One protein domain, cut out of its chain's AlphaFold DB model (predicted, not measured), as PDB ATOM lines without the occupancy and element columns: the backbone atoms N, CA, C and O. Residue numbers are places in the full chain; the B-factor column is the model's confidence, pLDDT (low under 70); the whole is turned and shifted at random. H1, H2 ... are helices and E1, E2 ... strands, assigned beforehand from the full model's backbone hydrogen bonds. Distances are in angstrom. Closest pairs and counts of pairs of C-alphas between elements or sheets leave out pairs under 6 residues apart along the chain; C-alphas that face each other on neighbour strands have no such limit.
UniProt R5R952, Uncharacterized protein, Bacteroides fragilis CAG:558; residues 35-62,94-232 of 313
ATOM      1  N   PRO A  35     138.563  79.927 139.034       38.09
ATOM      2  CA  PRO A  35     137.694  81.077 138.870       38.09
ATOM      3  C   PRO A  35     137.670  81.848 140.191       38.09
ATOM      4  O   PRO A  35     137.242  81.323 141.218       38.09
ATOM      5  N   ALA A  36     138.140  83.094 140.176       47.50
ATOM      6  CA  ALA A  36     137.852  84.027 141.253       47.50
ATOM      7  C   ALA A  36     136.661  84.904 140.847       47.50
ATOM      8  O   ALA A  36     136.476  85.238 139.675       47.50
ATOM      9  N   ALA A  37     135.815  85.217 141.828       44.34
ATOM     10  CA  ALA A  37     134.598  85.996 141.662       44.34
ATOM     11  C   ALA A  37     134.936  87.448 141.282       44.34
ATOM     12  O   ALA A  37     135.119  88.300 142.148       44.34
ATOM     13  N   GLY A  38     135.059  87.719 139.986       50.22
ATOM     14  CA  GLY A  38     135.151  89.065 139.438       50.22
ATOM     15  C   GLY A  38     134.013  89.286 138.450       50.22
ATOM     16  O   GLY A  38     133.679  88.398 137.674       50.22
ATOM     17  N   GLU A  39     133.390  90.461 138.513       55.28
ATOM     18  CA  GLU A  39     132.206  90.840 137.721       55.28
ATOM     19  C   GLU A  39     132.488  91.024 136.211       55.28
ATOM     20  O   GLU A  39     131.589  91.381 135.454       55.28
ATOM     21  N   GLY A  40     133.727  90.805 135.752       62.47
ATOM     22  CA  GLY A  40     134.143  91.019 134.367       62.47
ATOM     23  C   GLY A  40     133.984  89.779 133.486       62.47
ATOM     24  O   GLY A  40     134.316  88.664 133.892       62.47
ATOM     25  N   ASN A  41     133.544  89.978 132.240       80.50
ATOM     26  CA  ASN A  41     133.494  88.899 131.256       80.50
ATOM     27  C   ASN A  41     134.916  88.377 130.962       80.50
ATOM     28  O   ASN A  41     135.835  89.189 130.805       80.50
ATOM     29  N   PRO A  42     135.122  87.051 130.874       83.56
ATOM     30  CA  PRO A  42     136.387  86.486 130.422       83.56
ATOM     31  C   PRO A  42     136.634  86.843 128.950       83.56
ATOM     32  O   PRO A  42     135.734  86.748 128.116       83.56
ATOM     33  N   VAL A  43     137.863  87.238 128.636       85.38
ATOM     34  CA  VAL A  43     138.324  87.649 127.311       85.38
ATOM     35  C   VAL A  43     139.637  86.933 127.003       85.38
ATOM     36  O   VAL A  43     140.556  86.904 127.824       85.38
ATOM     37  N   GLU A  44     139.729  86.351 125.813       83.25
ATOM     38  CA  GLU A  44     140.974  85.785 125.303       83.25
ATOM     39  C   GLU A  44     141.945  86.908 124.926       83.25
ATOM     40  O   GLU A  44     141.569  87.859 124.244       83.25
ATOM     41  N   VAL A  45     143.202  86.798 125.353       76.31
ATOM     42  CA  VAL A  45     144.234  87.797 125.071       76.31
ATOM     43  C   VAL A  45     145.416  87.181 124.325       76.31
ATOM     44  O   VAL A  45     145.897  86.086 124.628       76.31
ATOM     45  N   SER A  46     145.938  87.928 123.355       73.81
ATOM     46  CA  SER A  46     147.138  87.562 122.604       73.81
ATOM     47  C   SER A  46     148.354  88.234 123.233       73.81
ATOM     48  O   SER A  46     148.619  89.414 123.006       73.81
ATOM     49  N   LEU A  47     149.089  87.487 124.058       76.06
ATOM     50  CA  LEU A  47     150.310  87.966 124.707       76.06
ATOM     51  C   LEU A  47     151.534  87.256 124.150       76.06
ATOM     52  O   LEU A  47     151.468  86.106 123.720       76.06
ATOM     53  N   SER A  48     152.669  87.947 124.193       74.06
ATOM     54  CA  SER A  48     153.982  87.351 123.969       74.06
ATOM     55  C   SER A  48     154.941  87.854 125.037       74.06
ATOM     56  O   SER A  48     154.917  89.028 125.416       74.06
ATOM     57  N   PHE A  49     155.770  86.946 125.542       78.00
ATOM     58  CA  PHE A  49     156.712  87.230 126.613       78.00
ATOM     59  C   PHE A  49     158.147  86.989 126.146       78.00
ATOM     60  O   PHE A  49     158.454  85.974 125.512       78.00
ATOM     61  N   GLY A  50     159.027  87.924 126.492       74.75
ATOM     62  CA  GLY A  50     160.475  87.808 126.350       74.75
ATOM     63  C   GLY A  50     161.184  87.981 127.692       74.75
ATOM     64  O   GLY A  50     160.550  88.138 128.729       74.75
ATOM     65  N   PHE A  51     162.515  87.993 127.675       73.62
ATOM     66  CA  PHE A  51     163.336  88.234 128.866       73.62
ATOM     67  C   PHE A  51     164.104  89.546 128.732       73.62
ATOM     68  O   PHE A  51     164.771  89.774 127.717       73.62
ATOM     69  N   ALA A  52     164.043  90.378 129.769       71.00
ATOM     70  CA  ALA A  52     164.791  91.627 129.842       71.00
ATOM     71  C   ALA A  52     166.306  91.380 129.757       71.00
ATOM     72  O   ALA A  52     166.791  90.284 130.048       71.00
ATOM     73  N   ASP A  53     167.058  92.389 129.316       67.69
ATOM     74  CA  ASP A  53     168.515  92.377 129.452       67.69
ATOM     75  C   ASP A  53     168.912  92.393 130.934       67.69
ATOM     76  O   ASP A  53     168.236  92.995 131.770       67.69
ATOM     77  N   GLU A  54     170.019  91.725 131.258       64.38
ATOM     78  CA  GLU A  54     170.616  91.816 132.588       64.38
ATOM     79  C   GLU A  54     171.274  93.193 132.762       64.38
ATOM     80  O   GLU A  54     172.076  93.632 131.930       64.38
ATOM     81  N   GLU A  55     170.929  93.879 133.851       57.19
ATOM     82  CA  GLU A  55     171.536  95.149 134.248       57.19
ATOM     83  C   GLU A  55     172.668  94.896 135.255       57.19
ATOM     84  O   GLU A  55     172.524  94.103 136.186       57.19
ATOM     85  N   ASP A  56     173.802  95.578 135.074       54.41
ATOM     86  CA  ASP A  56     174.919  95.534 136.020       54.41
ATOM     87  C   ASP A  56     174.625  96.465 137.205       54.41
ATOM     88  O   ASP A  56     174.358  97.655 137.020       54.41
ATOM     89  N   GLY A  57     174.719  95.937 138.431       51.59
ATOM     90  CA  GLY A  57     174.564  96.705 139.666       51.59
ATOM     91  C   GLY A  57     175.547  97.876 139.802       51.59
ATOM     92  O   GLY A  57     175.237  98.840 140.507       51.59
ATOM     93  N   TYR A  58     176.678  97.847 139.080       50.25
ATOM     94  CA  TYR A  58     177.587  98.992 138.939       50.25
ATOM     95  C   TYR A  58     176.887 100.235 138.391       50.25
ATOM     96  O   TYR A  58     177.124 101.339 138.874       50.25
ATOM     97  N   ALA A  59     175.984 100.070 137.422       49.97
ATOM     98  CA  ALA A  59     175.267 101.186 136.811       49.97
ATOM     99  C   ALA A  59     174.130 101.741 137.691       49.97
ATOM    100  O   ALA A  59     173.588 102.802 137.388       49.97
ATOM    101  N   LEU A  60     173.759 101.031 138.764       48.34
ATOM    102  CA  LEU A  60     172.617 101.357 139.623       48.34
ATOM    103  C   LEU A  60     172.996 102.158 140.882       48.34
ATOM    104  O   LEU A  60     172.101 102.586 141.611       48.34
ATOM    105  N   SER A  61     174.292 102.377 141.145       46.94
ATOM    106  CA  SER A  61     174.794 102.950 142.406       46.94
ATOM    107  C   SER A  61     175.719 104.156 142.180       46.94
ATOM    108  O   SER A  61     176.467 104.206 141.207       46.94
ATOM    109  N   VAL A  62     175.723 105.110 143.120       47.03
ATOM    110  CA  VAL A  62     176.841 106.061 143.291       47.03
ATOM    111  C   VAL A  62     178.083 105.245 143.699       47.03
ATOM    112  O   VAL A  62     177.908 104.274 144.440       47.03
ATOM    113  N   ARG A  94     170.127  83.903 129.271       78.25
ATOM    114  CA  ARG A  94     168.668  83.747 129.222       78.25
ATOM    115  C   ARG A  94     168.270  82.286 129.167       78.25
ATOM    116  O   ARG A  94     169.023  81.486 128.599       78.25
ATOM    117  N   PRO A  95     167.095  81.927 129.705       85.56
ATOM    118  CA  PRO A  95     166.544  80.602 129.500       85.56
ATOM    119  C   PRO A  95     166.083  80.471 128.037       85.56
ATOM    120  O   PRO A  95     166.146  81.423 127.260       85.56
ATOM    121  N   ASP A  96     165.770  79.263 127.592       89.38
ATOM    122  CA  ASP A  96     165.307  78.944 126.222       89.38
ATOM    123  C   ASP A  96     163.783  78.823 126.110       89.38
ATOM    124  O   ASP A  96     163.252  78.871 125.003       89.38
ATOM    125  N   ALA A  97     163.087  78.714 127.239       89.44
ATOM    126  CA  ALA A  97     161.641  78.600 127.316       89.44
ATOM    127  C   ALA A  97     161.087  79.235 128.600       89.44
ATOM    128  O   ALA A  97     161.820  79.538 129.546       89.44
ATOM    129  N   LEU A  98     159.767  79.423 128.632       89.31
ATOM    130  CA  LEU A  98     159.021  79.722 129.848       89.31
ATOM    131  C   LEU A  98     158.652  78.383 130.500       89.31
ATOM    132  O   LEU A  98     157.818  77.633 129.993       89.31
ATOM    133  N   TYR A  99     159.302  78.073 131.616       89.81
ATOM    134  CA  TYR A  99     159.061  76.854 132.380       89.81
ATOM    135  C   TYR A  99     158.144  77.123 133.565       89.81
ATOM    136  O   TYR A  99     158.448  78.007 134.371       89.81
ATOM    137  N   GLN A 100     157.096  76.309 133.727       90.06
ATOM    138  CA  GLN A 100     156.196  76.398 134.882       90.06
ATOM    139  C   GLN A 100     155.626  77.822 134.995       90.06
ATOM    140  O   GLN A 100     155.924  78.548 135.946       90.06
ATOM    141  N   PHE A 101     154.890  78.232 133.961       89.31
ATOM    142  CA  PHE A 101     154.378  79.588 133.774       89.31
ATOM    143  C   PHE A 101     153.099  79.819 134.583       89.31
ATOM    144  O   PHE A 101     152.200  78.980 134.588       89.31
ATOM    145  N   HIS A 102     153.012  80.988 135.217       88.81
ATOM    146  CA  HIS A 102     151.852  81.472 135.963       88.81
ATOM    147  C   HIS A 102     151.570  82.899 135.541       88.81
ATOM    148  O   HIS A 102     152.462  83.743 135.589       88.81
ATOM    149  N   LEU A 103     150.324  83.176 135.195       89.75
ATOM    150  CA  LEU A 103     149.798  84.522 135.072       89.75
ATOM    151  C   LEU A 103     148.656  84.679 136.063       89.75
ATOM    152  O   LEU A 103     147.762  83.839 136.130       89.75
ATOM    153  N   MET A 104     148.679  85.769 136.811       91.38
ATOM    154  CA  MET A 104     147.665  86.109 137.796       91.38
ATOM    155  C   MET A 104     147.185  87.525 137.528       91.38
ATOM    156  O   MET A 104     147.992  88.439 137.341       91.38
ATOM    157  N   GLN A 105     145.872  87.695 137.528       92.88
ATOM    158  CA  GLN A 105     145.219  88.984 137.424       92.88
ATOM    159  C   GLN A 105     144.595  89.346 138.758       92.88
ATOM    160  O   GLN A 105     143.876  88.551 139.365       92.88
ATOM    161  N   TYR A 106     144.850  90.572 139.187       89.88
ATOM    162  CA  TYR A 106     144.333  91.136 140.416       89.88
ATOM    163  C   TYR A 106     143.568  92.412 140.124       89.88
ATOM    164  O   TYR A 106     143.922  93.157 139.210       89.88
ATOM    165  N   ASN A 107     142.574  92.716 140.949       92.25
ATOM    166  CA  ASN A 107     142.010  94.055 140.964       92.25
ATOM    167  C   ASN A 107     143.014  95.038 141.593       92.25
ATOM    168  O   ASN A 107     144.046  94.639 142.145       92.25
ATOM    169  N   GLN A 108     142.697  96.330 141.573       87.69
ATOM    170  CA  GLN A 108     143.618  97.341 142.089       87.69
ATOM    171  C   GLN A 108     143.917  97.214 143.588       87.69
ATOM    172  O   GLN A 108     144.997  97.585 144.040       87.69
ATOM    173  N   SER A 109     142.998  96.629 144.360       88.62
ATOM    174  CA  SER A 109     143.188  96.341 145.788       88.62
ATOM    175  C   SER A 109     144.042  95.092 146.057       88.62
ATOM    176  O   SER A 109     144.323  94.786 147.214       88.62
ATOM    177  N   GLY A 110     144.460  94.362 145.017       84.75
ATOM    178  CA  GLY A 110     145.264  93.146 145.137       84.75
ATOM    179  C   GLY A 110     144.459  91.867 145.392       84.75
ATOM    180  O   GLY A 110     145.053  90.850 145.760       84.75
ATOM    181  N   ASN A 111     143.136  91.883 145.199       93.50
ATOM    182  CA  ASN A 111     142.305  90.676 145.253       93.50
ATOM    183  C   ASN A 111     142.395  89.913 143.936       93.50
ATOM    184  O   ASN A 111     142.352  90.523 142.865       93.50
ATOM    185  N   LEU A 112     142.532  88.588 144.013       93.25
ATOM    186  CA  LEU A 112     142.643  87.736 142.830       93.25
ATOM    187  C   LEU A 112     141.343  87.784 142.012       93.25
ATOM    188  O   LEU A 112     140.268  87.556 142.555       93.25
ATOM    189  N   MET A 113     141.466  88.058 140.715       92.56
ATOM    190  CA  MET A 113     140.371  88.029 139.737       92.56
ATOM    191  C   MET A 113     140.417  86.765 138.877       92.56
ATOM    192  O   MET A 113     139.386  86.216 138.506       92.56
ATOM    193  N   GLY A 114     141.617  86.261 138.602       89.88
ATOM    194  CA  GLY A 114     141.798  85.016 137.869       89.88
ATOM    195  C   GLY A 114     143.266  84.654 137.719       89.88
ATOM    196  O   GLY A 114     144.156  85.478 137.941       89.88
ATOM    197  N   SER A 115     143.528  83.408 137.344       90.00
ATOM    198  CA  SER A 115     144.883  82.949 137.055       90.00
ATOM    199  C   SER A 115     144.905  81.869 135.986       90.00
ATOM    200  O   SER A 115     144.011  81.025 135.934       90.00
ATOM    201  N   VAL A 116     145.979  81.861 135.202       87.50
ATOM    202  CA  VAL A 116     146.286  80.858 134.184       87.50
ATOM    203  C   VAL A 116     147.631  80.229 134.523       87.50
ATOM    204  O   VAL A 116     148.600  80.938 134.801       87.50
ATOM    205  N   GLN A 117     147.696  78.900 134.496       87.62
ATOM    206  CA  GLN A 117     148.916  78.153 134.784       87.62
ATOM    207  C   GLN A 117     149.218  77.167 133.661       87.62
ATOM    208  O   GLN A 117     148.351  76.394 133.255       87.62
ATOM    209  N   TYR A 118     150.473  77.145 133.220       85.12
ATOM    210  CA  TYR A 118     150.985  76.137 132.298       85.12
ATOM    211  C   TYR A 118     152.121  75.370 132.964       85.12
ATOM    212  O   TYR A 118     153.189  75.911 133.263       85.12
ATOM    213  N   LYS A 119     151.866  74.084 133.214       80.69
ATOM    214  CA  LYS A 119     152.854  73.150 133.773       80.69
ATOM    215  C   LYS A 119     153.861  72.700 132.708       80.69
ATOM    216  O   LYS A 119     154.989  72.346 133.039       80.69
ATOM    217  N   GLU A 120     153.466  72.741 131.442       81.69
ATOM    218  CA  GLU A 120     154.324  72.408 130.309       81.69
ATOM    219  C   GLU A 120     155.285  73.541 129.935       81.69
ATOM    220  O   GLU A 120     155.201  74.668 130.426       81.69
ATOM    221  N   THR A 121     156.238  73.212 129.064       85.81
ATOM    222  CA  THR A 121     157.228  74.163 128.554       85.81
ATOM    223  C   THR A 121     156.610  75.003 127.443       85.81
ATOM    224  O   THR A 121     156.151  74.452 126.444       85.81
ATOM    225  N   VAL A 122     156.646  76.330 127.583       84.00
ATOM    226  CA  VAL A 122     156.159  77.252 126.548       84.00
ATOM    227  C   VAL A 122     157.348  77.881 125.810       84.00
ATOM    228  O   VAL A 122     158.219  78.465 126.463       84.00
ATOM    229  N   PRO A 123     157.421  77.797 124.469       84.50
ATOM    230  CA  PRO A 123     158.487  78.437 123.702       84.50
ATOM    231  C   PRO A 123     158.514  79.961 123.898       84.50
ATOM    232  O   PRO A 123     157.474  80.609 124.016       84.50
ATOM    233  N   ILE A 124     159.708  80.560 123.898       80.31
ATOM    234  CA  ILE A 124     159.850  82.024 123.975       80.31
ATOM    235  C   ILE A 124     159.233  82.669 122.736       80.31
ATOM    236  O   ILE A 124     159.435  82.198 121.619       80.31
ATOM    237  N   GLY A 125     158.505  83.770 122.932       69.06
ATOM    238  CA  GLY A 125     157.848  84.476 121.833       69.06
ATOM    239  C   GLY A 125     156.675  83.711 121.216       69.06
ATOM    240  O   GLY A 125     156.096  84.205 120.251       69.06
ATOM    241  N   ALA A 126     156.299  82.550 121.771       69.81
ATOM    242  CA  ALA A 126     155.037  81.914 121.433       69.81
ATOM    243  C   ALA A 126     153.908  82.918 121.669       69.81
ATOM    244  O   ALA A 126     153.818  83.542 122.732       69.81
ATOM    245  N   ASN A 127     153.066  83.085 120.655       65.62
ATOM    246  CA  ASN A 127     151.841  83.832 120.814       65.62
ATOM    247  C   ASN A 127     150.831  82.910 121.498       65.62
ATOM    248  O   ASN A 127     150.459  81.868 120.951       65.62
ATOM    249  N   PHE A 128     150.393  83.299 122.693       66.12
ATOM    250  CA  PHE A 128     149.421  82.538 123.481       66.12
ATOM    251  C   PHE A 128     148.016  82.494 122.840       66.12
ATOM    252  O   PHE A 128     147.130  81.844 123.375       66.12
ATOM    253  N   SER A 129     147.823  83.138 121.681       51.72
ATOM    254  CA  SER A 129     146.614  83.049 120.849       51.72
ATOM    255  C   SER A 129     146.664  81.930 119.792       51.72
ATOM    256  O   SER A 129     145.626  81.543 119.272       51.72
ATOM    257  N   THR A 130     147.843  81.389 119.444       43.09
ATOM    258  CA  THR A 130     147.988  80.440 118.309       43.09
ATOM    259  C   THR A 130     148.458  79.036 118.701       43.09
ATOM    260  O   THR A 130     148.677  78.190 117.836       43.09
ATOM    261  N   ALA A 131     148.631  78.771 119.995       42.78
ATOM    262  CA  ALA A 131     148.796  77.427 120.554       42.78
ATOM    263  C   ALA A 131     147.428  76.946 121.091       42.78
ATOM    264  O   ALA A 131     146.566  77.792 121.313       42.78
ATOM    265  N   PRO A 132     147.180  75.647 121.355       48.34
ATOM    266  CA  PRO A 132     145.874  75.144 121.830       48.34
ATOM    267  C   PRO A 132     145.489  75.590 123.265       48.34
ATOM    268  O   PRO A 132     144.771  74.895 123.971       48.34
ATOM    269  N   THR A 133     146.008  76.724 123.736       55.94
ATOM    270  CA  THR A 133     145.957  77.220 125.115       55.94
ATOM    271  C   THR A 133     145.746  78.732 125.097       55.94
ATOM    272  O   THR A 133     146.658  79.515 125.364       55.94
ATOM    273  N   SER A 134     144.528  79.132 124.729       64.19
ATOM    274  CA  SER A 134     144.088  80.520 124.777       64.19
ATOM    275  C   SER A 134     144.229  81.061 126.198       64.19
ATOM    276  O   SER A 134     143.713  80.509 127.176       64.19
ATOM    277  N   LEU A 135     144.983  82.146 126.340       75.88
ATOM    278  CA  LEU A 135     145.161  82.794 127.628       75.88
ATOM    279  C   LEU A 135     143.950  83.695 127.878       75.88
ATOM    280  O   LEU A 135     143.693  84.623 127.118       75.88
ATOM    281  N   THR A 136     143.199  83.414 128.942       83.56
ATOM    282  CA  THR A 136     141.969  84.145 129.269       83.56
ATOM    283  C   THR A 136     142.185  85.039 130.485       83.56
ATOM    284  O   THR A 136     142.673  84.579 131.519       83.56
ATOM    285  N   LEU A 137     141.804  86.310 130.368       87.00
ATOM    286  CA  LEU A 137     141.788  87.303 131.445       87.00
ATOM    287  C   LEU A 137     140.377  87.864 131.609       87.00
ATOM    288  O   LEU A 137     139.587  87.831 130.675       87.00
ATOM    289  N   GLN A 138     140.041  88.402 132.774       90.88
ATOM    290  CA  GLN A 138     138.796  89.147 132.935       90.88
ATOM    291  C   GLN A 138     138.959  90.567 132.400       90.88
ATOM    292  O   GLN A 138     139.962  91.234 132.675       90.88
ATOM    293  N   GLN A 139     137.957  91.050 131.670       90.88
ATOM    294  CA  GLN A 139     137.885  92.455 131.296       90.88
ATOM    295  C   GLN A 139     137.904  93.328 132.560       90.88
ATOM    296  O   GLN A 139     137.079  93.151 133.457       90.88
ATOM    297  N   ALA A 140     138.843  94.271 132.632       89.62
ATOM    298  CA  ALA A 140     139.025  95.125 133.800       89.62
ATOM    299  C   ALA A 140     139.764  96.417 133.436       89.62
ATOM    300  O   ALA A 140     140.607  96.436 132.540       89.62
ATOM    301  N   THR A 141     139.483  97.493 134.169       88.25
ATOM    302  CA  THR A 141     140.237  98.753 134.083       88.25
ATOM    303  C   THR A 141     141.067  98.938 135.345       88.25
ATOM    304  O   THR A 141     140.639  98.515 136.417       88.25
ATOM    305  N   ASP A 142     142.261  99.517 135.193       83.56
ATOM    306  CA  ASP A 142     143.247  99.739 136.259       83.56
ATOM    307  C   ASP A 142     143.418  98.512 137.171       83.56
ATOM    308  O   ASP A 142     143.229  98.562 138.382       83.56
ATOM    309  N   CYS A 143     143.697  97.363 136.555       88.06
ATOM    310  CA  CYS A 143     143.984  96.112 137.244       88.06
ATOM    311  C   CYS A 143     145.497  95.861 137.303       88.06
ATOM    312  O   CYS A 143     146.293  96.615 136.733       88.06
ATOM    313  N   GLN A 144     145.905  94.786 137.977       87.69
ATOM    314  CA  GLN A 144     147.305  94.381 138.068       87.69
ATOM    315  C   GLN A 144     147.513  93.002 137.452       87.69
ATOM    316  O   GLN A 144     146.702  92.094 137.646       87.69
ATOM    317  N   LEU A 145     148.640  92.819 136.767       84.62
ATOM    318  CA  LEU A 145     149.063  91.522 136.243       84.62
ATOM    319  C   LEU A 145     150.402  91.115 136.842       84.62
ATOM    320  O   LEU A 145     151.354  91.896 136.873       84.62
ATOM    321  N   VAL A 146     150.479  89.868 137.285       85.38
ATOM    322  CA  VAL A 146     151.699  89.245 137.789       85.38
ATOM    323  C   VAL A 146     151.977  88.005 136.961       85.38
ATOM    324  O   VAL A 146     151.147  87.105 136.884       85.38
ATOM    325  N   VAL A 147     153.165  87.945 136.372       86.31
ATOM    326  CA  VAL A 147     153.663  86.776 135.652       86.31
ATOM    327  C   VAL A 147     154.838  86.205 136.414       86.31
ATOM    328  O   VAL A 147     155.790  86.929 136.703       86.31
ATOM    329  N   ILE A 148     154.788  84.911 136.711       85.38
ATOM    330  CA  ILE A 148     155.865  84.182 137.374       85.38
ATOM    331  C   ILE A 148     156.229  82.968 136.524       85.38
ATOM    332  O   ILE A 148     155.384  82.151 136.168       85.38
ATOM    333  N   VAL A 149     157.514  82.829 136.232       87.94
ATOM    334  CA  VAL A 149     158.112  81.644 135.614       87.94
ATOM    335  C   VAL A 149     159.019  81.033 136.667       87.94
ATOM    336  O   VAL A 149     160.016  81.650 137.045       87.94
ATOM    337  N   ARG A 150     158.666  79.852 137.189       83.69
ATOM    338  CA  ARG A 150     159.421  79.244 138.304       83.69
ATOM    339  C   ARG A 150     160.779  78.691 137.883       83.69
ATOM    340  O   ARG A 150     161.663  78.576 138.725       83.69
ATOM    341  N   GLY A 151     160.934  78.339 136.610       85.88
ATOM    342  CA  GLY A 151     162.119  77.653 136.105       85.88
ATOM    343  C   GLY A 151     161.912  76.143 135.946       85.88
ATOM    344  O   GLY A 151     160.955  75.549 136.450       85.88
ATOM    345  N   GLN A 152     162.798  75.525 135.171       89.62
ATOM    346  CA  GLN A 152     162.707  74.133 134.744       89.62
ATOM    347  C   GLN A 152     162.746  73.170 135.936       89.62
ATOM    348  O   GLN A 152     163.715  73.137 136.687       89.62
ATOM    349  N   GLY A 153     161.705  72.347 136.076       86.62
ATOM    350  CA  GLY A 153     161.604  71.349 137.148       86.62
ATOM    351  C   GLY A 153     161.166  71.899 138.511       86.62
ATOM    352  O   GLY A 153     161.019  71.113 139.441       86.62
ATOM    353  N   ASN A 154     160.905  73.207 138.635       84.19
ATOM    354  CA  ASN A 154     160.500  73.824 139.899       84.19
ATOM    355  C   ASN A 154     158.974  73.807 140.068       84.19
ATOM    356  O   ASN A 154     158.236  74.472 139.333       84.19
ATOM    357  N   THR A 155     158.490  73.080 141.071       81.38
ATOM    358  CA  THR A 155     157.053  72.956 141.383       81.38
ATOM    359  C   THR A 155     156.637  73.697 142.654       81.38
ATOM    360  O   THR A 155     155.443  73.845 142.904       81.38
ATOM    361  N   THR A 156     157.599  74.206 143.428       74.00
ATOM    362  CA  THR A 156     157.378  74.909 144.696       74.00
ATOM    363  C   THR A 156     157.930  76.344 144.664       74.00
ATOM    364  O   THR A 156     158.828  76.641 143.872       74.00
ATOM    365  N   PRO A 157     157.401  77.255 145.508       71.12
ATOM    366  CA  PRO A 157     156.156  77.110 146.263       71.12
ATOM    367  C   PRO A 157     154.934  77.091 145.326       71.12
ATOM    368  O   PRO A 157     155.005  77.515 144.169       71.12
ATOM    369  N   ALA A 158     153.802  76.590 145.825       81.69
ATOM    370  CA  ALA A 158     152.529  76.750 145.131       81.69
ATOM    371  C   ALA A 158     152.172  78.243 145.083       81.69
ATOM    372  O   ALA A 158     152.181  78.913 146.114       81.69
ATOM    373  N   ILE A 159     151.880  78.768 143.894       82.50
ATOM    374  CA  ILE A 159     151.590  80.189 143.679       82.50
ATOM    375  C   ILE A 159     150.072  80.350 143.622       82.50
ATOM    376  O   ILE A 159     149.431  79.838 142.705       82.50
ATOM    377  N   SER A 160     149.491  81.021 144.615       83.94
ATOM    378  CA  SER A 160     148.046  81.254 144.684       83.94
ATOM    379  C   SER A 160     147.684  82.360 145.680       83.94
ATOM    380  O   SER A 160     148.491  82.778 146.514       83.94
ATOM    381  N   GLY A 161     146.433  82.822 145.601       87.69
ATOM    382  CA  GLY A 161     145.859  83.802 146.520       87.69
ATOM    383  C   GLY A 161     146.127  85.260 146.142       87.69
ATOM    384  O   GLY A 161     146.631  85.563 145.059       87.69
ATOM    385  N   ASN A 162     145.747  86.163 147.052       87.25
ATOM    386  CA  ASN A 162     145.841  87.615 146.874       87.25
ATOM    387  C   ASN A 162     147.285  88.095 146.701       87.25
ATOM    388  O   ASN A 162     148.230  87.461 147.176       87.25
ATOM    389  N   LEU A 163     147.440  89.262 146.074       81.19
ATOM    390  CA  LEU A 163     148.737  89.830 145.721       81.19
ATOM    391  C   LEU A 163     149.664  89.935 146.936       81.19
ATOM    392  O   LEU A 163     150.815  89.532 146.852       81.19
ATOM    393  N   ALA A 164     149.152  90.372 148.089       76.19
ATOM    394  CA  ALA A 164     149.935  90.471 149.322       76.19
ATOM    395  C   ALA A 164     150.492  89.118 149.812       76.19
ATOM    396  O   ALA A 164     151.544  89.083 150.450       76.19
ATOM    397  N   ASN A 165     149.808  88.006 149.521       76.62
ATOM    398  CA  ASN A 165     150.277  86.665 149.871       76.62
ATOM    399  C   ASN A 165     151.364  86.219 148.900       76.62
ATOM    400  O   ASN A 165     152.443  85.831 149.342       76.62
ATOM    401  N   VAL A 166     151.117  86.355 147.593       76.75
ATOM    402  CA  VAL A 166     152.110  86.054 146.549       76.75
ATOM    403  C   VAL A 166     153.361  86.910 146.730       76.75
ATOM    404  O   VAL A 166     154.476  86.417 146.594       76.75
ATOM    405  N   GLN A 167     153.203  88.162 147.163       70.44
ATOM    406  CA  GLN A 167     154.308  89.066 147.454       70.44
ATOM    407  C   GLN A 167     155.213  88.605 148.583       70.44
ATOM    408  O   GLN A 167     156.401  88.916 148.552       70.44
ATOM    409  N   LYS A 168     154.670  87.881 149.563       68.19
ATOM    410  CA  LYS A 168     155.400  87.361 150.726       68.19
ATOM    411  C   LYS A 168     155.996  85.979 150.495       68.19
ATOM    412  O   LYS A 168     156.773  85.530 151.334       68.19
ATOM    413  N   GLN A 169     155.631  85.300 149.407       67.56
ATOM    414  CA  GLN A 169     156.201  83.993 149.113       67.56
ATOM    415  C   GLN A 169     157.719  84.105 148.934       67.56
ATOM    416  O   GLN A 169     158.266  85.162 148.619       67.56
ATOM    417  N   MET A 170     158.406  82.997 149.177       63.03
ATOM    418  CA  MET A 170     159.841  82.870 148.976       63.03
ATOM    419  C   MET A 170     160.081  81.621 148.143       63.03
ATOM    420  O   MET A 170     159.475  80.577 148.384       63.03
ATOM    421  N   MET A 171     160.947  81.738 147.145       66.69
ATOM    422  CA  MET A 171     161.455  80.579 146.424       66.69
ATOM    423  C   MET A 171     162.741  80.130 147.099       66.69
ATOM    424  O   MET A 171     163.644  80.942 147.315       66.69
ATOM    425  N   ASP A 172     162.804  78.849 147.441       65.75
ATOM    426  CA  ASP A 172     163.971  78.284 148.102       65.75
ATOM    427  C   ASP A 172     165.186  78.335 147.160       65.75
ATOM    428  O   ASP A 172     165.142  77.889 146.013       65.75
ATOM    429  N   THR A 173     166.285  78.890 147.668       60.56
ATOM    430  CA  THR A 173     167.580  78.965 146.981       60.56
ATOM    431  C   THR A 173     168.188  77.611 146.627       60.56
ATOM    432  O   THR A 173     169.084  77.561 145.790       60.56
ATOM    433  N   THR A 174     167.714  76.518 147.224       65.81
ATOM    434  CA  THR A 174     168.128  75.152 146.879       65.81
ATOM    435  C   THR A 174     167.524  74.652 145.563       65.81
ATOM    436  O   THR A 174     168.077  73.736 144.954       65.81
ATOM    437  N   LEU A 175     166.436  75.269 145.076       64.75
ATOM    438  CA  LEU A 175     165.763  74.888 143.823       64.75
ATOM    439  C   LEU A 175     166.616  75.172 142.577       64.75
ATOM    440  O   LEU A 175     166.425  74.582 141.515       64.75
ATOM    441  N   PHE A 176     167.593  76.063 142.698       69.31
ATOM    442  CA  PHE A 176     168.529  76.419 141.639       69.31
ATOM    443  C   PHE A 176     169.947  76.486 142.206       69.31
ATOM    444  O   PHE A 176     170.172  76.484 143.414       69.31
ATOM    445  N   LYS A 177     170.955  76.498 141.330       62.53
ATOM    446  CA  LYS A 177     172.342  76.588 141.797       62.53
ATOM    447  C   LYS A 177     172.590  77.960 142.423       62.53
ATOM    448  O   LYS A 177     172.655  78.959 141.713       62.53
ATOM    449  N   HIS A 178     172.764  77.986 143.742       55.72
ATOM    450  CA  HIS A 178     173.146  79.181 144.500       55.72
ATOM    451  C   HIS A 178     174.671  79.386 144.557       55.72
ATOM    452  O   HIS A 178     175.139  80.476 144.874       55.72
ATOM    453  N   THR A 179     175.463  78.367 144.207       51.25
ATOM    454  CA  THR A 179     176.917  78.474 144.022       51.25
ATOM    455  C   THR A 179     177.258  78.641 142.546       51.25
ATOM    456  O   THR A 179     176.841  77.825 141.722       51.25
ATOM    457  N   ILE A 180     178.062  79.654 142.215       52.66
ATOM    458  CA  ILE A 180     178.591  79.851 140.860       52.66
ATOM    459  C   ILE A 180     179.797  78.914 140.681       52.66
ATOM    460  O   ILE A 180     180.799  79.094 141.375       52.66
ATOM    461  N   PRO A 181     179.742  77.917 139.776       56.94
ATOM    462  CA  PRO A 181     180.894  77.068 139.490       56.94
ATOM    463  C   PRO A 181     182.055  77.897 138.935       56.94
ATOM    464  O   PRO A 181     181.834  78.909 138.272       56.94
ATOM    465  N   ALA A 182     183.293  77.428 139.111       50.66
ATOM    466  CA  ALA A 182     184.474  78.086 138.542       50.66
ATOM    467  C   ALA A 182     184.373  78.295 137.011       50.66
ATOM    468  O   ALA A 182     184.911  79.264 136.486       50.66
ATOM    469  N   GLY A 183     183.634  77.423 136.310       57.75
ATOM    470  CA  GLY A 183     183.341  77.518 134.873       57.75
ATOM    471  C   GLY A 183     182.111  78.359 134.496       57.75
ATOM    472  O   GLY A 183     181.722  78.359 133.333       57.75
ATOM    473  N   GLY A 184     181.484  79.054 135.447       62.56
ATOM    474  CA  GLY A 184     180.241  79.796 135.226       62.56
ATOM    475  C   GLY A 184     178.986  78.917 135.242       62.56
ATOM    476  O   GLY A 184     179.032  77.720 135.529       62.56
ATOM    477  N   LEU A 185     177.837  79.543 134.988       71.12
ATOM    478  CA  LEU A 185     176.544  78.859 134.932       71.12
ATOM    479  C   LEU A 185     176.327  78.237 133.551       71.12
ATOM    480  O   LEU A 185     176.625  78.849 132.527       71.12
ATOM    481  N   THR A 186     175.763  77.034 133.525       79.94
ATOM    482  CA  THR A 186     175.350  76.378 132.277       79.94
ATOM    483  C   THR A 186     173.948  76.823 131.858       79.94
ATOM    484  O   THR A 186     173.181  77.343 132.669       79.94
ATOM    485  N   LYS A 187     173.547  76.548 130.609       83.69
ATOM    486  CA  LYS A 187     172.161  76.766 130.154       83.69
ATOM    487  C   LYS A 187     171.132  76.088 131.059       83.69
ATOM    488  O   LYS A 187     170.142  76.714 131.420       83.69
ATOM    489  N   ALA A 188     171.399  74.851 131.475       85.25
ATOM    490  CA  ALA A 188     170.530  74.116 132.388       85.25
ATOM    491  C   ALA A 188     170.389  74.821 133.748       85.25
ATOM    492  O   ALA A 188     169.313  74.809 134.339       85.25
ATOM    493  N   ASP A 189     171.448  75.479 134.226       79.19
ATOM    494  CA  ASP A 189     171.396  76.256 135.467       79.19
ATOM    495  C   ASP A 189     170.543  77.520 135.303       79.19
ATOM    496  O   ASP A 189     169.744  77.842 136.178       79.19
ATOM    497  N   ILE A 190     170.654  78.199 134.157       80.19
ATOM    498  CA  ILE A 190     169.863  79.392 133.824       80.19
ATOM    499  C   ILE A 190     168.379  79.058 133.615       80.19
ATOM    500  O   ILE A 190     167.512  79.838 134.015       80.19
ATOM    501  N   ASN A 191     168.074  77.894 133.032       88.12
ATOM    502  CA  ASN A 191     166.708  77.408 132.828       88.12
ATOM    503  C   ASN A 191     165.978  77.136 134.151       88.12
ATOM    504  O   ASN A 191     164.759  77.268 134.209       88.12
ATOM    505  N   LYS A 192     166.710  76.797 135.221       85.19
ATOM    506  CA  LYS A 192     166.163  76.585 136.572       85.19
ATOM    507  C   LYS A 192     165.910  77.875 137.352       85.19
ATOM    508  O   LYS A 192     165.336  77.815 138.435       85.19
ATOM    509  N   MET A 193     166.350  79.028 136.851       77.94
ATOM    510  CA  MET A 193     166.176  80.289 137.567       77.94
ATOM    511  C   MET A 193     164.733  80.796 137.472       77.94
ATOM    512  O   MET A 193     164.096  80.632 136.430       77.94
ATOM    513  N   PRO A 194     164.232  81.462 138.521       81.12
ATOM    514  CA  PRO A 194     162.921  82.077 138.476       81.12
ATOM    515  C   PRO A 194     162.948  83.488 137.872       81.12
ATOM    516  O   PRO A 194     163.924  84.239 138.009       81.12
ATOM    517  N   TYR A 195     161.846  83.859 137.221       79.56
ATOM    518  CA  TYR A 195     161.647  85.155 136.569       79.56
ATOM    519  C   TYR A 195     160.259  85.717 136.888       79.56
ATOM    520  O   TYR A 195     159.296  84.959 137.013       79.56
ATOM    521  N   ILE A 196     160.155  87.044 136.989       79.00
ATOM    522  CA  ILE A 196     158.911  87.745 137.323       79.00
ATOM    523  C   ILE A 196     158.675  88.958 136.420       79.00
ATOM    524  O   ILE A 196     159.618  89.607 135.953       79.00
ATOM    525  N   LEU A 197     157.407  89.286 136.208       80.31
ATOM    526  CA  LEU A 197     156.950  90.569 135.685       80.31
ATOM    527  C   LEU A 197     155.722  91.005 136.486       80.31
ATOM    528  O   LEU A 197     154.761  90.251 136.597       80.31
ATOM    529  N   HIS A 198     155.744  92.224 137.020       81.19
ATOM    530  CA  HIS A 198     154.591  92.843 137.668       81.19
ATOM    531  C   HIS A 198     154.217  94.113 136.912       81.19
ATOM    532  O   HIS A 198     155.036  95.020 136.761       81.19
ATOM    533  N   LEU A 199     152.983  94.154 136.420       77.69
ATOM    534  CA  LEU A 199     152.359  95.323 135.816       77.69
ATOM    535  C   LEU A 199     151.335  95.865 136.823       77.69
ATOM    536  O   LEU A 199     150.266  95.269 136.962       77.69
ATOM    537  N   PRO A 200     151.649  96.949 137.550       77.38
ATOM    538  CA  PRO A 200     150.802  97.447 138.635       77.38
ATOM    539  C   PRO A 200     149.567  98.219 138.156       77.38
ATOM    540  O   PRO A 200     148.689  98.489 138.960       77.38
ATOM    541  N   HIS A 201     149.528  98.613 136.883       78.06
ATOM    542  CA  HIS A 201     148.432  99.382 136.301       78.06
ATOM    543  C   HIS A 201     148.255  98.989 134.837       78.06
ATOM    544  O   HIS A 201     149.083  99.350 133.993       78.06
ATOM    545  N   VAL A 202     147.199  98.243 134.531       80.62
ATOM    546  CA  VAL A 202     146.886  97.800 133.170       80.62
ATOM    547  C   VAL A 202     145.380  97.675 132.968       80.62
ATOM    548  O   VAL A 202     144.639  97.279 133.864       80.62
ATOM    549  N   ASN A 203     144.930  98.004 131.765       80.56
ATOM    550  CA  ASN A 203     143.571  97.772 131.307       80.56
ATOM    551  C   ASN A 203     143.545  96.503 130.452       80.56
ATOM    552  O   ASN A 203     144.374  96.349 129.554       80.56
ATOM    553  N   VAL A 204     142.574  95.631 130.710       85.88
ATOM    554  CA  VAL A 204     142.200  94.504 129.849       85.88
ATOM    555  C   VAL A 204     140.911  94.891 129.139       85.88
ATOM    556  O   VAL A 204     139.857  95.026 129.768       85.88
ATOM    557  N   THR A 205     141.001  95.120 127.835       83.56
ATOM    558  CA  THR A 205     139.874  95.578 127.020       83.56
ATOM    559  C   THR A 205     138.964  94.422 126.594       83.56
ATOM    560  O   THR A 205     139.347  93.255 126.647       83.56
ATOM    561  N   ALA A 206     137.747  94.743 126.137       84.69
ATOM    562  CA  ALA A 206     136.793  93.748 125.630       84.69
ATOM    563  C   ALA A 206     137.314  92.975 124.404       84.69
ATOM    564  O   ALA A 206     136.912  91.841 124.179       84.69
ATOM    565  N   ASP A 207     138.197  93.588 123.612       81.69
ATOM    566  CA  ASP A 207     138.845  92.981 122.444       81.69
ATOM    567  C   ASP A 207     140.147  92.240 122.792       81.69
ATOM    568  O   ASP A 207     140.903  91.872 121.897       81.69
ATOM    569  N   GLY A 208     140.425  92.032 124.083       77.50
ATOM    570  CA  GLY A 208     141.508  91.166 124.536       77.50
ATOM    571  C   GLY A 208     142.899  91.791 124.460       77.50
ATOM    572  O   GLY A 208     143.906  91.082 124.377       77.50
ATOM    573  N   LYS A 209     142.979  93.123 124.479       76.50
ATOM    574  CA  LYS A 209     144.246  93.855 124.458       76.50
ATOM    575  C   LYS A 209     144.619  94.324 125.853       76.50
ATOM    576  O   LYS A 209     143.770  94.716 126.654       76.50
ATOM    577  N   LEU A 210     145.924  94.331 126.111       77.12
ATOM    578  CA  LEU A 210     146.482  95.038 127.254       77.12
ATOM    579  C   LEU A 210     146.799  96.467 126.850       77.12
ATOM    580  O   LEU A 210     147.489  96.703 125.859       77.12
ATOM    581  N   GLN A 211     146.311  97.413 127.638       71.25
ATOM    582  CA  GLN A 211     146.591  98.828 127.454       71.25
ATOM    583  C   GLN A 211     147.090  99.429 128.761       71.25
ATOM    584  O   GLN A 211     146.702  99.020 129.852       71.25
ATOM    585  N   SER A 212     147.924 100.458 128.659       69.50
ATOM    586  CA  SER A 212     148.121 101.371 129.785       69.50
ATOM    587  C   SER A 212     146.784 101.976 130.230       69.50
ATOM    588  O   SER A 212     145.897 102.116 129.384       69.50
ATOM    589  N   PRO A 213     146.670 102.480 131.469       68.44
ATOM    590  CA  PRO A 213     145.510 103.267 131.897       68.44
ATOM    591  C   PRO A 213     145.154 104.410 130.932       68.44
ATOM    592  O   PRO A 213     143.981 104.667 130.690       68.44
ATOM    593  N   ASP A 214     146.168 105.017 130.303       68.88
ATOM    594  CA  ASP A 214     146.027 106.120 129.341       68.88
ATOM    595  C   ASP A 214     145.733 105.652 127.889       68.88
ATOM    596  O   ASP A 214     145.721 106.457 126.960       68.88
ATOM    597  N   GLY A 215     145.523 104.345 127.673       57.78
ATOM    598  CA  GLY A 215     144.965 103.768 126.442       57.78
ATOM    599  C   GLY A 215     145.883 103.582 125.224       57.78
ATOM    600  O   GLY A 215     145.371 103.174 124.187       57.78
ATOM    601  N   ASN A 216     147.195 103.857 125.288       57.16
ATOM    602  CA  ASN A 216     147.945 104.142 124.049       57.16
ATOM    603  C   ASN A 216     149.332 103.493 123.868       57.16
ATOM    604  O   ASN A 216     150.146 104.006 123.100       57.16
ATOM    605  N   TYR A 217     149.622 102.365 124.525       53.91
ATOM    606  CA  TYR A 217     150.927 101.704 124.382       53.91
ATOM    607  C   TYR A 217     150.808 100.196 124.148       53.91
ATOM    608  O   TYR A 217     150.319  99.471 125.010       53.91
ATOM    609  N   ASP A 218     151.322  99.741 123.004       45.06
ATOM    610  CA  ASP A 218     151.683  98.343 122.770       45.06
ATOM    611  C   ASP A 218     153.047  98.094 123.428       45.06
ATOM    612  O   ASP A 218     154.024  98.804 123.155       45.06
ATOM    613  N   THR A 219     153.113  97.153 124.368       52.91
ATOM    614  CA  THR A 219     154.324  96.918 125.164       52.91
ATOM    615  C   THR A 219     154.797  95.486 124.995       52.91
ATOM    616  O   THR A 219     154.049  94.528 125.166       52.91
ATOM    617  N   ARG A 220     156.088  95.329 124.689       63.28
ATOM    618  CA  ARG A 220     156.749  94.025 124.758       63.28
ATOM    619  C   ARG A 220     156.897  93.650 126.227       63.28
ATOM    620  O   ARG A 220     157.584  94.347 126.971       63.28
ATOM    621  N   LEU A 221     156.269  92.553 126.635       73.00
ATOM    622  CA  LEU A 221     156.311  92.082 128.015       73.00
ATOM    623  C   LEU A 221     157.629  91.343 128.260       73.00
ATOM    624  O   LEU A 221     157.883  90.287 127.681       73.00
ATOM    625  N   LEU A 222     158.493  91.917 129.099       70.69
ATOM    626  CA  LEU A 222     159.825  91.383 129.377       70.69
ATOM    627  C   LEU A 222     159.928  90.934 130.835       70.69
ATOM    628  O   LEU A 222     159.882  91.759 131.746       70.69
ATOM    629  N   LEU A 223     160.116  89.634 131.061       68.25
ATOM    630  CA  LEU A 223     160.368  89.094 132.391       68.25
ATOM    631  C   LEU A 223     161.782  89.428 132.861       68.25
ATOM    632  O   LEU A 223     162.752  89.325 132.101       68.25
ATOM    633  N   LYS A 224     161.904  89.765 134.143       68.62
ATOM    634  CA  LYS A 224     163.182  90.020 134.808       68.62
ATOM    635  C   LYS A 224     163.562  88.841 135.691       68.62
ATOM    636  O   LYS A 224     162.710  88.218 136.321       68.62
ATOM    637  N   ARG A 225     164.855  88.517 135.709       69.56
ATOM    638  CA  ARG A 225     165.390  87.447 136.552       69.56
ATOM    639  C   ARG A 225     165.274  87.848 138.019       69.56
ATOM    640  O   ARG A 225     165.628  88.968 138.374       69.56
ATOM    641  N   LEU A 226     164.808  86.924 138.856       64.62
ATOM    642  CA  LEU A 226     164.720  87.139 140.300       64.62
ATOM    643  C   LEU A 226     166.065  86.925 141.012       64.62
ATOM    644  O   LEU A 226     166.303  87.523 142.049       64.62
ATOM    645  N   ALA A 227     166.964  86.110 140.457       60.09
ATOM    646  CA  ALA A 227     168.315  85.913 140.978       60.09
ATOM    647  C   ALA A 227     169.325  86.925 140.401       60.09
ATOM    648  O   ALA A 227     169.416  87.100 139.184       60.09
ATOM    649  N   ALA A 228     170.137  87.525 141.274       56.22
ATOM    650  CA  ALA A 228     171.286  88.345 140.900       56.22
ATOM    651  C   ALA A 228     172.590  87.532 140.932       56.22
ATOM    652  O   ALA A 228     172.733  86.583 141.704       56.22
ATOM    653  N   ARG A 229     173.568  87.937 140.116       53.75
ATOM    654  CA  ARG A 229     174.921  87.375 140.127       53.75
ATOM    655  C   ARG A 229     175.873  88.331 140.839       53.75
ATOM    656  O   ARG A 229     175.970  89.490 140.451       53.75
ATOM    657  N   LEU A 230     176.646  87.818 141.793       55.09
ATOM    658  CA  LEU A 230     177.820  88.507 142.324       55.09
ATOM    659  C   LEU A 230     179.089  87.803 141.836       55.09
ATOM    660  O   LEU A 230     179.269  86.610 142.071       55.09
ATOM    661  N   LYS A 231     179.982  88.544 141.177       53.12
ATOM    662  CA  LYS A 231     181.341  88.082 140.877       53.12
ATOM    663  C   LYS A 231     182.309  88.805 141.804       53.12
ATOM    664  O   LYS A 231     182.508  90.006 141.667       53.12
ATOM    665  N   VAL A 232     182.927  88.064 142.718       53.59
ATOM    666  CA  VAL A 232     183.983  88.594 143.587       53.59
ATOM    667  C   VAL A 232     185.327  88.268 142.952       53.59
ATOM    668  O   VAL A 232     185.605  87.119 142.624       53.59
TER     669      VAL A 232
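Overview. This is residues 35 to 62 and 94 to 232 of the 313 residues of an uncharacterized protein of Bacteroides fragilis CAG:558 (UniProt R5R952). One six-stranded sheet, twisted and curled like part of a barrel, folds back on itself so that E2 and E8 face E6, E3 and E4, with E7 as the hinge. A two-stranded ladder of E1 and E5 sits at one end of this curl and the short helix H3 at the other, while H2 only grazes the sheet and H1 lies away from it. The printed part has 167 residues, in the order E1 E2 H1 E3 E4 E5 E6 H2 H3 E7 E8; the larger sheet is mixed and runs E2 E8 E7 E6 E3 E4. The class is mixed, helices and strands, with under half of the residues, 73, in named elements. The whole is compact, with a radius of gyration of the C-alphas of 16.7 A and spans of 53 by 40 by 30 A.

Arrangement. E1, residues 42 to 45, is antiparallel to E5, residues 135 to 138, with N 43 and O 137 2.7 A apart. E2, residues 49 to 51, is an edge strand parallel to E8, residues 221 to 225; N 223 and O 50 are 2.8 A apart. H1, residues 57 to 60, is not on the larger sheet. E3, residues 97 to 106, and E4, residues 112 to 123, form a hairpin, with N 103 and O 116 2.9 A apart. The closest C-alphas of E4 and E5, those of Gly 114 and Leu 137, are 6.8 A apart. E6, residues 140 to 149, is antiparallel to E3, with N 104 and O 146 2.8 A apart. H2, residues 163 to 168, only grazes the sheet with residues 163 to 166. H3, residues 187 to 191, is only just on the sheet, with 5 pairs of C-alphas within 10 A, and only grazes it with residues 190 to 191. E7, residues 195 to 204, is antiparallel to E6, with N 197 and O 147 2.9 A apart. E7 and E8 form a hairpin, with N 224 and O 196 2.9 A apart. In H2 and H3 every O i to N i+4 pair is within hydrogen-bond range; H1 is too short for such a pair.

Along the chain. E1 begins at C-alpha 42, (136.387, 86.486, 130.422). E3 is 25.1 A long and bends by 71 degrees at residue 100; E4, 26.5 A, bends by 87 degrees at residue 120. E6, 23.4 A, bends at residue 143, and E7, 22.6 A, at residue 201. E8 ends at C-alpha 225, (165.390, 87.447, 136.552).

Size, cuts and confidence. The C-alphas farthest apart, of Glu 39 and Ala 182, are 53.8 A apart. Residues 63 to 93 are not printed; C-alphas 62 and 94 are 27.6 A apart across the cut. The links E4 to E5, E6 to H2, H2 to H3 and E7 to E8 are long. The mean pLDDT of the printed part is 73.7, and 62 residues are under 70, among them residues 53 to 62 and 168 to 184.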